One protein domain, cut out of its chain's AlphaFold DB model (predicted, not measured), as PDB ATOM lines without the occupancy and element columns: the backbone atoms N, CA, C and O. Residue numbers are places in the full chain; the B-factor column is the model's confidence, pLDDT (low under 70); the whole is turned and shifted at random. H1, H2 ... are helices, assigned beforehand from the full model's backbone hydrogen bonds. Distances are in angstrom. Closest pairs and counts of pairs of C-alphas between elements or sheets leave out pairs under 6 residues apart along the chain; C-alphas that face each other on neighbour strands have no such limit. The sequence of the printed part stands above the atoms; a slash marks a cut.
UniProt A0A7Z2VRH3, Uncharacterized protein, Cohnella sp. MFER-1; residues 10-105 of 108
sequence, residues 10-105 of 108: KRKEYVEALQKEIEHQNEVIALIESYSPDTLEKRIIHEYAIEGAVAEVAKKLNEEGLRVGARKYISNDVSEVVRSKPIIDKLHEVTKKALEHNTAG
ATOM      1  N   LYS A  10     -69.333 -21.927  -0.247       90.50
ATOM      2  CA  LYS A  10     -67.946 -22.389  -0.064       90.50
ATOM      3  C   LYS A  10     -67.119 -21.434   0.802       90.50
ATOM      4  O   LYS A  10     -66.263 -21.883   1.554       90.50
ATOM      5  N   ARG A  11     -67.348 -20.119   0.683       91.06
ATOM      6  CA  ARG A  11     -66.674 -19.115   1.525       91.06
ATOM      7  C   ARG A  11     -67.121 -19.211   2.980       91.06
ATOM      8  O   ARG A  11     -66.262 -19.168   3.848       91.06
ATOM      9  N   LYS A  12     -68.426 -19.359   3.234       93.44
ATOM     10  CA  LYS A  12     -68.968 -19.532   4.591       93.44
ATOM     11  C   LYS A  12     -68.418 -20.794   5.256       93.44
ATOM     12  O   LYS A  12     -67.857 -20.691   6.334       93.44
ATOM     13  N   GLU A  13     -68.461 -21.931   4.560       94.81
ATOM     14  CA  GLU A  13     -67.896 -23.205   5.041       94.81
ATOM     15  C   GLU A  13     -66.405 -23.085   5.391       94.81
ATOM     16  O   GLU A  13     -65.954 -23.607   6.406       94.81
ATOM     17  N   TYR A  14     -65.628 -22.381   4.562       92.44
ATOM     18  CA  TYR A  14     -64.207 -22.163   4.828       92.44
ATOM     19  C   TYR A  14     -63.973 -21.263   6.049       92.44
ATOM     20  O   TYR A  14     -63.103 -21.560   6.859       92.44
ATOM     21  N   VAL A  15     -64.760 -20.194   6.209       96.19
ATOM     22  CA  VAL A  15     -64.691 -19.331   7.399       96.19
ATOM     23  C   VAL A  15     -65.050 -20.115   8.663       96.19
ATOM     24  O   VAL A  15     -64.331 -20.006   9.648       96.19
ATOM     25  N   GLU A  16     -66.091 -20.948   8.627       96.44
ATOM     26  CA  GLU A  16     -66.460 -21.817   9.755       96.44
ATOM     27  C   GLU A  16     -65.343 -22.813  10.103       96.44
ATOM     28  O   GLU A  16     -65.060 -23.044  11.277       96.44
ATOM     29  N   ALA A  17     -64.673 -23.387   9.099       95.00
ATOM     30  CA  ALA A  17     -63.526 -24.266   9.323       95.00
ATOM     31  C   ALA A  17     -62.344 -23.519   9.965       95.00
ATOM     32  O   ALA A  17     -61.747 -24.028  10.909       95.00
ATOM     33  N   LEU A  18     -62.041 -22.302   9.499       96.56
ATOM     34  CA  LEU A  18     -60.998 -21.459  10.093       96.56
ATOM     35  C   LEU A  18     -61.328 -21.055  11.533       96.56
ATOM     36  O   LEU A  18     -60.432 -21.013  12.366       96.56
ATOM     37  N   GLN A  19     -62.594 -20.771  11.844       97.75
ATOM     38  CA  GLN A  19     -63.020 -20.452  13.210       97.75
ATOM     39  C   GLN A  19     -62.796 -21.631  14.159       97.75
ATOM     40  O   GLN A  19     -62.225 -21.441  15.228       97.75
ATOM     41  N   LYS A  20     -63.154 -22.850  13.739       97.06
ATOM     42  CA  LYS A  20     -62.880 -24.070  14.515       97.06
ATOM     43  C   LYS A  20     -61.388 -24.319  14.710       97.06
ATOM     44  O   LYS A  20     -60.976 -24.754  15.778       97.06
ATOM     45  N   GLU A  21     -60.581 -24.034  13.691       95.44
ATOM     46  CA  GLU A  21     -59.127 -24.133  13.809       95.44
ATOM     47  C   GLU A  21     -58.587 -23.117  14.824       95.44
ATOM     48  O   GLU A  21     -57.798 -23.479  15.686       95.44
ATOM     49  N   ILE A  22     -59.060 -21.866  14.792       97.50
ATOM     50  CA  ILE A  22     -58.688 -20.842  15.782       97.50
ATOM     51  C   ILE A  22     -59.056 -21.291  17.202       97.50
ATOM     52  O   ILE A  22     -58.242 -21.151  18.113       97.50
ATOM     53  N   GLU A  23     -60.258 -21.835  17.399       97.50
ATOM     54  CA  GLU A  23     -60.692 -22.379  18.692       97.50
ATOM     55  C   GLU A  23     -59.748 -23.488  19.171       97.50
ATOM     56  O   GLU A  23     -59.241 -23.417  20.289       97.50
ATOM     57  N   HIS A  24     -59.429 -24.448  18.301       94.50
ATOM     58  CA  HIS A  24     -58.503 -25.531  18.625       94.50
ATOM     59  C   HIS A  24     -57.099 -25.022  18.988       94.50
ATOM     60  O   HIS A  24     -56.513 -25.466  19.974       94.50
ATOM     61  N   GLN A  25     -56.561 -24.066  18.228       95.81
ATOM     62  CA  GLN A  25     -55.247 -23.487  18.511       95.81
ATOM     63  C   GLN A  25     -55.239 -22.735  19.848       95.81
ATOM     64  O   GLN A  25     -54.289 -22.871  20.615       95.81
ATOM     65  N   ASN A  26     -56.312 -22.012  20.183       97.88
ATOM     66  CA  ASN A  26     -56.436 -21.348  21.483       97.88
ATOM     67  C   ASN A  26     -56.472 -22.348  22.650       97.88
ATOM     68  O   ASN A  26     -55.865 -22.088  23.687       97.88
ATOM     69  N   GLU A  27     -57.133 -23.499  22.490       96.88
ATOM     70  CA  GLU A  27     -57.105 -24.572  23.496       96.88
ATOM     71  C   GLU A  27     -55.686 -25.119  23.705       96.88
ATOM     72  O   GLU A  27     -55.266 -25.334  24.843       96.88
ATOM     73  N   VAL A  28     -54.933 -25.325  22.620       96.19
ATOM     74  CA  VAL A  28     -53.542 -25.796  22.686       96.19
ATOM     75  C   VAL A  28     -52.631 -24.751  23.330       96.19
ATOM     76  O   VAL A  28     -51.824 -25.110  24.186       96.19
ATOM     77  N   ILE A  29     -52.781 -23.469  22.984       97.50
ATOM     78  CA  ILE A  29     -52.031 -22.366  23.606       97.50
ATOM     79  C   ILE A  29     -52.293 -22.341  25.111       97.50
ATOM     80  O   ILE A  29     -51.347 -22.393  25.894       97.50
ATOM     81  N   ALA A  30     -53.562 -22.352  25.526       97.94
ATOM     82  CA  ALA A  30     -53.924 -22.346  26.940       97.94
ATOM     83  C   ALA A  30     -53.370 -23.572  27.682       97.94
ATOM     84  O   ALA A  30     -52.924 -23.464  28.828       97.94
ATOM     85  N   LEU A  31     -53.366 -24.742  27.032       97.75
ATOM     86  CA  LEU A  31     -52.773 -25.955  27.585       97.75
ATOM     87  C   LEU A  31     -51.266 -25.802  27.808       97.75
ATOM     88  O   LEU A  31     -50.792 -26.230  28.850       97.75
ATOM     89  N   ILE A  32     -50.532 -25.207  26.862       97.75
ATOM     90  CA  ILE A  32     -49.086 -24.966  26.986       97.75
ATOM     91  C   ILE A  32     -48.819 -23.938  28.091       97.75
ATOM     92  O   ILE A  32     -48.078 -24.221  29.022       97.75
ATOM     93  N   GLU A  33     -49.471 -22.775  28.049       97.69
ATOM     94  CA  GLU A  33     -49.216 -21.672  28.988       97.69
ATOM     95  C   GLU A  33     -49.536 -22.023  30.447       97.69
ATOM     96  O   GLU A  33     -48.880 -21.534  31.367       97.69
ATOM     97  N   SER A  34     -50.542 -22.874  30.674       96.94
ATOM     98  CA  SER A  34     -50.932 -23.314  32.019       96.94
ATOM     99  C   SER A  34     -50.182 -24.557  32.507       96.94
ATOM    100  O   SER A  34     -50.369 -24.976  33.655       96.94
ATOM    101  N   TYR A  35     -49.339 -25.167  31.668       97.81
ATOM    102  CA  TYR A  35     -48.688 -26.425  32.001       97.81
ATOM    103  C   TYR A  35     -47.580 -26.242  33.042       97.81
ATOM    104  O   TYR A  35     -46.619 -25.496  32.852       97.81
ATOM    105  N   SER A  36     -47.676 -26.992  34.140       96.50
ATOM    106  CA  SER A  36     -46.676 -26.997  35.209       96.50
ATOM    107  C   SER A  36     -45.989 -28.368  35.277       96.50
ATOM    108  O   SER A  36     -46.579 -29.323  35.791       96.50
ATOM    109  N   PRO A  37     -44.771 -28.514  34.723       96.19
ATOM    110  CA  PRO A  37     -44.063 -29.788  34.731       96.19
ATOM    111  C   PRO A  37     -43.497 -30.105  36.123       96.19
ATOM    112  O   PRO A  37     -42.745 -29.319  36.693       96.19
ATOM    113  N   ASP A  38     -43.802 -31.297  36.635       95.75
ATOM    114  CA  ASP A  38     -43.307 -31.837  37.915       95.75
ATOM    115  C   ASP A  38     -42.188 -32.885  37.744       95.75
ATOM    116  O   ASP A  38     -41.591 -33.343  38.718       95.75
ATOM    117  N   THR A  39     -41.889 -33.264  36.502       96.19
ATOM    118  CA  THR A  39     -40.859 -34.244  36.130       96.19
ATOM    119  C   THR A  39     -40.016 -33.711  34.982       96.19
ATOM    120  O   THR A  39     -40.447 -32.837  34.222       96.19
ATOM    121  N   LEU A  40     -38.802 -34.246  34.833       95.00
ATOM    122  CA  LEU A  40     -37.903 -33.840  33.757       95.00
ATOM    123  C   LEU A  40     -38.485 -34.195  32.384       95.00
ATOM    124  O   LEU A  40     -38.396 -33.397  31.459       95.00
ATOM    125  N   GLU A  41     -39.137 -35.347  32.254       95.94
ATOM    126  CA  GLU A  41     -39.787 -35.783  31.021       95.94
ATOM    127  C   GLU A  41     -40.885 -34.806  30.600       95.94
ATOM    128  O   GLU A  41     -40.891 -34.330  29.463       95.94
ATOM    129  N   LYS A  42     -41.776 -34.438  31.530       97.44
ATOM    130  CA  LYS A  42     -42.820 -33.439  31.272       97.44
ATOM    131  C   LYS A  42     -42.236 -32.070  30.960       97.44
ATOM    132  O   LYS A  42     -42.764 -31.361  30.109       97.44
ATOM    133  N   ARG A  43     -41.125 -31.703  31.600       97.25
ATOM    134  CA  ARG A  43     -40.410 -30.464  31.292       97.25
ATOM    135  C   ARG A  43     -39.879 -30.462  29.861       97.25
ATOM    136  O   ARG A  43     -40.081 -29.489  29.150       97.25
ATOM    137  N   ILE A  44     -39.259 -31.554  29.419       97.38
ATOM    138  CA  ILE A  44     -38.761 -31.705  28.043       97.38
ATOM    139  C   ILE A  44     -39.916 -31.636  27.034       97.38
ATOM    140  O   ILE A  44     -39.794 -30.970  26.006       97.38
ATOM    141  N   ILE A  45     -41.044 -32.287  27.334       98.00
ATOM    142  CA  ILE A  45     -42.266 -32.222  26.517       98.00
ATOM    143  C   ILE A  45     -42.781 -30.781  26.429       98.00
ATOM    144  O   ILE A  45     -43.121 -30.324  25.340       98.00
ATOM    145  N   HIS A  46     -42.814 -30.065  27.551       98.19
ATOM    146  CA  HIS A  46     -43.274 -28.683  27.606       98.19
ATOM    147  C   HIS A  46     -42.360 -27.733  26.823       98.19
ATOM    148  O   HIS A  46     -42.840 -26.989  25.974       98.19
ATOM    149  N   GLU A  47     -41.044 -27.819  27.018       97.81
ATOM    150  CA  GLU A  47     -40.077 -27.012  26.264       97.81
ATOM    151  C   GLU A  47     -40.168 -27.282  24.757       97.81
ATOM    152  O   GLU A  47     -40.097 -26.351  23.960       97.81
ATOM    153  N   TYR A  48     -40.385 -28.536  24.337       97.75
ATOM    154  CA  TYR A  48     -40.602 -28.826  22.917       97.75
ATOM    155  C   TYR A  48     -41.923 -28.251  22.393       97.75
ATOM    156  O   TYR A  48     -41.966 -27.806  21.248       97.75
ATOM    157  N   ALA A  49     -42.982 -28.221  23.207       96.94
ATOM    158  CA  ALA A  49     -44.245 -27.592  22.829       96.94
ATOM    159  C   ALA A  49     -44.098 -26.075  22.601       96.94
ATOM    160  O   ALA A  49     -44.752 -25.535  21.715       96.94
ATOM    161  N   ILE A  50     -43.216 -25.415  23.361       96.75
ATOM    162  CA  ILE A  50     -42.898 -23.987  23.211       96.75
ATOM    163  C   ILE A  50     -41.996 -23.743  21.990       96.75
ATOM    164  O   ILE A  50     -42.289 -22.888  21.160       96.75
ATOM    165  N   GLU A  51     -40.894 -24.486  21.873       95.38
ATOM    166  CA  GLU A  51     -39.838 -24.197  20.891       95.38
ATOM    167  C   GLU A  51     -40.092 -24.810  19.506       95.38
ATOM    168  O   GLU A  51     -39.593 -24.323  18.493       95.38
ATOM    169  N   GLY A  52     -40.787 -25.948  19.438       93.56
ATOM    170  CA  GLY A  52     -41.022 -26.703  18.201       93.56
ATOM    171  C   GLY A  52     -39.779 -27.373  17.586       93.56
ATOM    172  O   GLY A  52     -39.908 -28.172  16.651       93.56
ATOM    173  N   ALA A  53     -38.576 -27.118  18.115       94.69
ATOM    174  CA  ALA A  53     -37.307 -27.628  17.602       94.69
ATOM    175  C   ALA A  53     -36.518 -28.421  18.657       94.69
ATOM    176  O   ALA A  53     -36.085 -27.893  19.679       94.69
ATOM    177  N   VAL A  54     -36.240 -29.699  18.370       95.75
ATOM    178  CA  VAL A  54     -35.522 -30.603  19.294       95.75
ATOM    179  C   VAL A  54     -34.092 -30.144  19.607       95.75
ATOM    180  O   VAL A  54     -33.583 -30.417  20.691       95.75
ATOM    181  N   ALA A  55     -33.450 -29.436  18.673       96.25
ATOM    182  CA  ALA A  55     -32.101 -28.911  18.856       96.25
ATOM    183  C   ALA A  55     -32.064 -27.755  19.869       96.25
ATOM    184  O   ALA A  55     -31.165 -27.721  20.710       96.25
ATOM    185  N   GLU A  56     -33.057 -26.859  19.835       97.50
ATOM    186  CA  GLU A  56     -33.153 -25.738  20.779       97.50
ATOM    187  C   GLU A  56     -33.466 -26.232  22.189       97.50
ATOM    188  O   GLU A  56     -32.812 -25.818  23.145       97.50
ATOM    189  N   VAL A  57     -34.362 -27.214  22.328       97.75
ATOM    190  CA  VAL A  57     -34.627 -27.849  23.628       97.75
ATOM    191  C   VAL A  57     -33.358 -28.497  24.186       97.75
ATOM    192  O   VAL A  57     -32.985 -28.246  25.329       97.75
ATOM    193  N   ALA A  58     -32.634 -29.286  23.382       97.81
ATOM    194  CA  ALA A  58     -31.383 -29.905  23.825       97.81
ATOM    195  C   ALA A  58     -30.338 -28.856  24.244       97.81
ATOM    196  O   ALA A  58     -29.620 -29.049  25.229       97.81
ATOM    197  N   LYS A  59     -30.253 -27.737  23.521       97.81
ATOM    198  CA  LYS A  59     -29.377 -26.614  23.862       97.81
ATOM    199  C   LYS A  59     -29.768 -25.984  25.203       97.81
ATOM    200  O   LYS A  59     -28.896 -25.914  26.066       97.81
ATOM    201  N   LYS A  60     -31.043 -25.643  25.418       97.25
ATOM    202  CA  LYS A  60     -31.539 -25.098  26.695       97.25
ATOM    203  C   LYS A  60     -31.212 -26.009  27.877       97.25
ATOM    204  O   LYS A  60     -30.587 -25.570  28.838       97.25
ATOM    205  N   LEU A  61     -31.531 -27.304  27.774       96.88
ATOM    206  CA  LEU A  61     -31.222 -28.280  28.829       96.88
ATOM    207  C   LEU A  61     -29.719 -28.291  29.154       96.88
ATOM    208  O   LEU A  61     -29.315 -28.361  30.314       96.88
ATOM    209  N   ASN A  62     -28.871 -28.202  28.128       97.50
ATOM    210  CA  ASN A  62     -27.428 -28.188  28.319       97.50
ATOM    211  C   ASN A  62     -26.904 -26.893  28.960       97.50
ATOM    212  O   ASN A  62     -25.944 -26.974  29.738       97.50
ATOM    213  N   GLU A  63     -27.478 -25.741  28.612       97.19
ATOM    214  CA  GLU A  63     -27.147 -24.419  29.167       97.19
ATOM    215  C   GLU A  63     -27.507 -24.327  30.652       97.19
ATOM    216  O   GLU A  63     -26.746 -23.775  31.440       97.19
ATOM    217  N   GLU A  64     -28.583 -24.994  31.059       95.75
ATOM    218  CA  GLU A  64     -28.980 -25.157  32.463       95.75
ATOM    219  C   GLU A  64     -28.128 -26.175  33.238       95.75
ATOM    220  O   GLU A  64     -28.357 -26.433  34.417       95.75
ATOM    221  N   GLY A  65     -27.140 -26.782  32.579       96.06
ATOM    222  CA  GLY A  65     -26.233 -27.744  33.195       96.06
ATOM    223  C   GLY A  65     -26.768 -29.174  33.265       96.06
ATOM    224  O   GLY A  65     -26.058 -30.041  33.772       96.06
ATOM    225  N   LEU A  66     -27.953 -29.467  32.712       95.50
ATOM    226  CA  LEU A  66     -28.491 -30.828  32.675       95.50
ATOM    227  C   LEU A  66     -27.679 -31.713  31.725       95.50
ATOM    228  O   LEU A  66     -27.174 -31.271  30.686       95.50
ATOM    229  N   ARG A  67     -27.531 -32.986  32.093       94.81
ATOM    230  CA  ARG A  67     -26.731 -33.981  31.366       94.81
ATOM    231  C   ARG A  67     -27.426 -35.336  31.378       94.81
ATOM    232  O   ARG A  67     -28.116 -35.676  32.334       94.81
ATOM    233  N   VAL A  68     -27.174 -36.130  30.341       90.81
ATOM    234  CA  VAL A  68     -27.535 -37.552  30.304       90.81
ATOM    235  C   VAL A  68     -26.300 -38.337  30.738       90.81
ATOM    236  O   VAL A  68     -25.375 -38.552  29.950       90.81
ATOM    237  N   GLY A  69     -26.229 -38.700  32.019       91.00
ATOM    238  CA  GLY A  69     -25.006 -39.253  32.607       91.00
ATOM    239  C   GLY A  69     -23.838 -38.266  32.478       91.00
ATOM    240  O   GLY A  69     -23.912 -37.149  32.978       91.00
ATOM    241  N   ALA A  70     -22.770 -38.661  31.777       94.00
ATOM    242  CA  ALA A  70     -21.584 -37.822  31.564       94.00
ATOM    243  C   ALA A  70     -21.633 -36.955  30.285       94.00
ATOM    244  O   ALA A  70     -20.727 -36.150  30.061       94.00
ATOM    245  N   ARG A  71     -22.651 -37.112  29.424       96.69
ATOM    246  CA  ARG A  71     -22.725 -36.420  28.125       96.69
ATOM    247  C   ARG A  71     -23.794 -35.327  28.088       96.69
ATOM    248  O   ARG A  71     -24.747 -35.323  28.863       96.69
ATOM    249  N   LYS A  72     -23.631 -34.403  27.139       97.44
ATOM    250  CA  LYS A  72     -24.642 -33.396  26.794       97.44
ATOM    251  C   LYS A  72     -25.883 -34.046  26.172       97.44
ATOM    252  O   LYS A  72     -25.773 -35.088  25.516       97.44
ATOM    253  N   TYR A  73     -27.031 -33.398  26.359       97.56
ATOM    254  CA  TYR A  73     -28.256 -33.690  25.621       97.56
ATOM    255  C   TYR A  73     -28.050 -33.435  24.128       97.56
ATOM    256  O   TYR A  73     -27.404 -32.457  23.742       97.56
ATOM    257  N   ILE A  74     -28.622 -34.302  23.304       97.50
ATOM    258  CA  ILE A  74     -28.700 -34.160  21.850       97.50
ATOM    259  C   ILE A  74     -30.161 -34.199  21.394       97.50
ATOM    260  O   ILE A  74     -31.042 -34.649  22.125       97.50
ATOM    261  N   SER A  75     -30.420 -33.778  20.155       96.56
ATOM    262  CA  SER A  75     -31.760 -33.782  19.552       96.56
ATOM    263  C   SER A  75     -32.479 -35.134  19.650       96.56
ATOM    264  O   SER A  75     -33.692 -35.166  19.848       96.56
ATOM    265  N   ASN A  76     -31.740 -36.248  19.540       96.50
ATOM    266  CA  ASN A  76     -32.325 -37.584  19.657       96.50
ATOM    267  C   ASN A  76     -32.913 -37.837  21.047       96.50
ATOM    268  O   ASN A  76     -34.031 -38.336  21.110       96.50
ATOM    269  N   ASP A  77     -32.238 -37.423  22.124       96.75
ATOM    270  CA  ASP A  77     -32.723 -37.627  23.497       96.75
ATOM    271  C   ASP A  77     -34.083 -36.950  23.702       96.75
ATOM    272  O   ASP A  77     -35.019 -37.541  24.232       96.75
ATOM    273  N   VAL A  78     -34.217 -35.711  23.212       97.19
ATOM    274  CA  VAL A  78     -35.475 -34.954  23.269       97.19
ATOM    275  C   VAL A  78     -36.556 -35.665  22.456       97.19
ATOM    276  O   VAL A  78     -37.675 -35.857  22.931       97.19
ATOM    277  N   SER A  79     -36.221 -36.096  21.237       96.44
ATOM    278  CA  SER A  79     -37.176 -36.781  20.364       96.44
ATOM    279  C   SER A  79     -37.651 -38.121  20.933       96.44
ATOM    280  O   SER A  79     -38.810 -38.485  20.743       96.44
ATOM    281  N   GLU A  80     -36.787 -38.845  21.649       96.44
ATOM    282  CA  GLU A  80     -37.125 -40.103  22.313       96.44
ATOM    283  C   GLU A  80     -38.091 -39.872  23.475       96.44
ATOM    284  O   GLU A  80     -39.089 -40.588  23.576       96.44
ATOM    285  N   VAL A  81     -37.870 -38.828  24.284       97.06
ATOM    286  CA  VAL A  81     -38.787 -38.452  25.371       97.06
ATOM    287  C   VAL A  81     -40.170 -38.096  24.822       97.06
ATOM    288  O   VAL A  81     -41.169 -38.643  25.285       97.06
ATOM    289  N   VAL A  82     -40.247 -37.257  23.785       96.94
ATOM    290  CA  VAL A  82     -41.530 -36.839  23.181       96.94
ATOM    291  C   VAL A  82     -42.241 -37.994  22.455       96.94
ATOM    292  O   VAL A  82     -43.464 -38.007  22.329       96.94
ATOM    293  N   ARG A  83     -41.502 -38.994  21.960       96.38
ATOM    294  CA  ARG A  83     -42.085 -40.188  21.318       96.38
ATOM    295  C   ARG A  83     -42.391 -41.314  22.296       96.38
ATOM    296  O   ARG A  83     -43.000 -42.306  21.868       96.38
ATOM    297  N   SER A  84     -41.995 -41.171  23.558       95.50
ATOM    298  CA  SER A  84     -42.086 -42.220  24.565       95.50
ATOM    299  C   SER A  84     -43.519 -42.734  24.747       95.50
ATOM    300  O   SER A  84     -44.517 -42.138  24.322       95.50
ATOM    301  N   LYS A  85     -43.613 -43.937  25.313       92.19
ATOM    302  CA  LYS A  85     -44.871 -44.571  25.707       92.19
ATOM    303  C   LYS A  85     -44.762 -44.976  27.181       92.19
ATOM    304  O   LYS A  85     -43.682 -45.412  27.579       92.19
ATOM    305  N   PRO A  86     -45.861 -44.925  27.952       93.31
ATOM    306  CA  PRO A  86     -47.202 -44.477  27.559       93.31
ATOM    307  C   PRO A  86     -47.304 -42.948  27.391       93.31
ATOM    308  O   PRO A  86     -46.405 -42.210  27.782       93.31
ATOM    309  N   ILE A  87     -48.407 -42.476  26.799       94.75
ATOM    310  CA  ILE A  87     -48.750 -41.047  26.839       94.75
ATOM    311  C   ILE A  87     -49.016 -40.670  28.296       94.75
ATOM    312  O   ILE A  87     -49.753 -41.369  28.989       94.75
ATOM    313  N   ILE A  88     -48.382 -39.587  28.738       94.44
ATOM    314  CA  ILE A  88     -48.397 -39.148  30.139       94.44
ATOM    315  C   ILE A  88     -49.660 -38.329  30.406       94.44
ATOM    316  O   ILE A  88     -50.373 -38.577  31.373       94.44
ATOM    317  N   ASP A  89     -49.936 -37.361  29.534       95.12
ATOM    318  CA  ASP A  89     -51.054 -36.435  29.653       95.12
ATOM    319  C   ASP A  89     -51.425 -35.825  28.293       95.12
ATOM    320  O   ASP A  89     -50.914 -36.220  27.237       95.12
ATOM    321  N   LYS A  90     -52.345 -34.856  28.326       95.50
ATOM    322  CA  LYS A  90     -52.860 -34.205  27.125       95.50
ATOM    323  C   LYS A  90     -51.792 -33.416  26.369       95.50
ATOM    324  O   LYS A  90     -51.809 -33.443  25.138       95.50
ATOM    325  N   LEU A  91     -50.873 -32.750  27.072       97.12
ATOM    326  CA  LEU A  91     -49.810 -31.993  26.418       97.12
ATOM    327  C   LEU A  91     -48.885 -32.952  25.673       97.12
ATOM    328  O   LEU A  91     -48.628 -32.740  24.495       97.12
ATOM    329  N   HIS A  92     -48.483 -34.063  26.299       97.62
ATOM    330  CA  HIS A  92     -47.685 -35.088  25.623       97.62
ATOM    331  C   HIS A  92     -48.364 -35.580  24.329       97.62
ATOM    332  O   HIS A  92     -47.708 -35.680  23.292       97.62
ATOM    333  N   GLU A  93     -49.678 -35.824  24.342       96.56
ATOM    334  CA  GLU A  93     -50.411 -36.242  23.139       96.56
ATOM    335  C   GLU A  93     -50.311 -35.218  21.991       96.56
ATOM    336  O   GLU A  93     -50.018 -35.591  20.851       96.56
ATOM    337  N   VAL A  94     -50.554 -33.936  22.279       95.62
ATOM    338  CA  VAL A  94     -50.526 -32.851  21.280       95.62
ATOM    339  C   VAL A  94     -49.106 -32.630  20.764       95.62
ATOM    340  O   VAL A  94     -48.869 -32.618  19.556       95.62
ATOM    341  N   THR A  95     -48.145 -32.548  21.678       96.00
ATOM    342  CA  THR A  95     -46.728 -32.328  21.388       96.00
ATOM    343  C   THR A  95     -46.142 -33.438  20.517       96.00
ATOM    344  O   THR A  95     -45.370 -33.176  19.593       96.00
ATOM    345  N   LYS A  96     -46.545 -34.690  20.752       95.50
ATOM    346  CA  LYS A  96     -46.120 -35.822  19.928       95.50
ATOM    347  C   LYS A  96     -46.610 -35.707  18.486       95.50
ATOM    348  O   LYS A  96     -45.818 -35.901  17.565       95.50
ATOM    349  N   LYS A  97     -47.879 -35.333  18.282       93.56
ATOM    350  CA  LYS A  97     -48.431 -35.083  16.937       93.56
ATOM    351  C   LYS A  97     -47.710 -33.921  16.250       93.56
ATOM    352  O   LYS A  97     -47.389 -34.020  15.069       93.56
ATOM    353  N   ALA A  98     -47.391 -32.858  16.992       92.56
ATOM    354  CA  ALA A  98     -46.617 -31.733  16.470       92.56
ATOM    355  C   ALA A  98     -45.210 -32.166  16.010       92.56
ATOM    356  O   ALA A  98     -44.782 -31.801  14.915       92.56
ATOM    357  N   LEU A  99     -44.515 -33.009  16.785       93.25
ATOM    358  CA  LEU A  99     -43.218 -33.566  16.385       93.25
ATOM    359  C   LEU A  99     -43.326 -34.410  15.105       93.25
ATOM    360  O   LEU A  99     -42.480 -34.302  14.215       93.25
ATOM    361  N   GLU A 100     -44.348 -35.259  14.999       91.56
ATOM    362  CA  GLU A 100     -44.603 -36.073  13.803       91.56
ATOM    363  C   GLU A 100     -44.848 -35.191  12.569       91.56
ATOM    364  O   GLU A 100     -44.233 -35.411  11.527       91.56
ATOM    365  N   HIS A 101     -45.650 -34.135  12.709       88.19
ATOM    366  CA  HIS A 101     -45.903 -33.160  11.648       88.19
ATOM    367  C   HIS A 101     -44.622 -32.427  11.208       88.19
ATOM    368  O   HIS A 101     -44.291 -32.391  10.020       88.19
ATOM    369  N   ASN A 102     -43.845 -31.922  12.172       85.38
ATOM    370  CA  ASN A 102     -42.610 -31.177  11.916       85.38
ATOM    371  C   ASN A 102     -41.523 -32.049  11.272       85.38
ATOM    372  O   ASN A 102     -40.769 -31.586  10.416       85.38
ATOM    373  N   THR A 103     -41.449 -33.329  11.651       81.69
ATOM    374  CA  THR A 103     -40.487 -34.279  11.066       81.69
ATOM    375  C   THR A 103     -40.917 -34.800   9.696       81.69
ATOM    376  O   THR A 103     -40.055 -35.144   8.891       81.69
ATOM    377  N   ALA A 104     -42.217 -34.788   9.386       77.88
ATOM    378  CA  ALA A 104     -42.740 -35.094   8.056       77.88
ATOM    379  C   ALA A 104     -42.527 -33.957   7.032       77.88
ATOM    380  O   ALA A 104     -42.822 -34.138   5.851       77.88
ATOM    381  N   GLY A 105     -42.018 -32.792   7.456       62.38
ATOM    382  CA  GLY A 105     -41.790 -31.635   6.582       62.38
ATOM    383  C   GLY A 105     -43.074 -30.933   6.129       62.38
ATOM    384  O   GLY A 105     -43.033 -30.116   5.207       62.38
TER     385      GLY A 105
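This is residues 10 to 105 of the 108 residues of an uncharacterized protein of Cohnella sp. MFER-1 (UniProt A0A7Z2VRH3). What is the shape? A long helix, H1, sticks out with its residues 10 to 27 from a head in which four shorter helices, H2, H3, H4 and H5, pack crosswise. The protruding part of H1 makes much of the length, while the head is close-packed. What is it built of? The printed part has 96 residues with five named helices, H1 to H5 in that order along the chain, and no named strand; its class is all helix. How large is it? It is loose, with a radius of gyration of the C-alphas of 15.7 A, and it spans 58 by 28 by 25 A.

Where does the first helix meet the rest? H1, residues 10 to 33, and H2, residues 40 to 51, form a helical hairpin at a steep tilt of 41 degrees, opposite ways. They only just touch, with 3 pairs of C-alphas within 8 A, through residue 32 of H1 and residues 46 to 50 of H2; the closest C-alphas, of Ile 32 and Ala 49, are 6.9 A apart. With its residues 28 to 32, H1 also only just touches residues 91 to 94 of H5, residues 90 to 103, again with 3 pairs; the C-alphas of Leu 31 and Leu 91 are closest, at 6.8 A. What does H2 touch further on? H2 is the hub, touching the four other helices. It touches H3, residues 54 to 63, at a steep tilt of 59 degrees, closest at the C-alphas of Tyr 48 and Val 57, 6.1 A apart. It is about perpendicular to H4, residues 75 to 83, at 75 degrees, and touches it closest at the C-alphas of Ile 45 and Val 82, 5.7 A apart. How do the later helices stand? H3 and H4 touch, the C-alphas of Val 54 and Ser 75 being closest at 4.9 A. H5 touches H2, closest at the C-alphas of Ala 49 and Thr 95, 5.5 A apart, and H4, closest at those of Val 82 and Lys 96, 5.7 A apart. H3 and H5 are apart, and H1 is apart from H3 and H4. What does the backbone show? In H1, H2, H3, H4 and H5 every O i to N i+4 pair is within hydrogen-bond range.

Where does H1 run? It goes 34.6 A from C-alpha 10 at (-67.946, -22.389, -0.064) to C-alpha 33 at (-49.216, -21.672, 28.988). How long are the others? H2 measures 16.2 A, H3 14.3 A, H4 12.3 A and H5 20.3 A, H5 ending with C-alpha 103 at (-40.487, -34.279, 11.066).

How far does it reach? The two C-alphas farthest apart, of Lys 10 and Ala 70, are 58.2 A apart. Which link is long? That from H3 to H4, with 11 residues; the printed part has no cut. Where is confidence low? The mean pLDDT of the printed part is 95.1, and residue 105 alone is under 70.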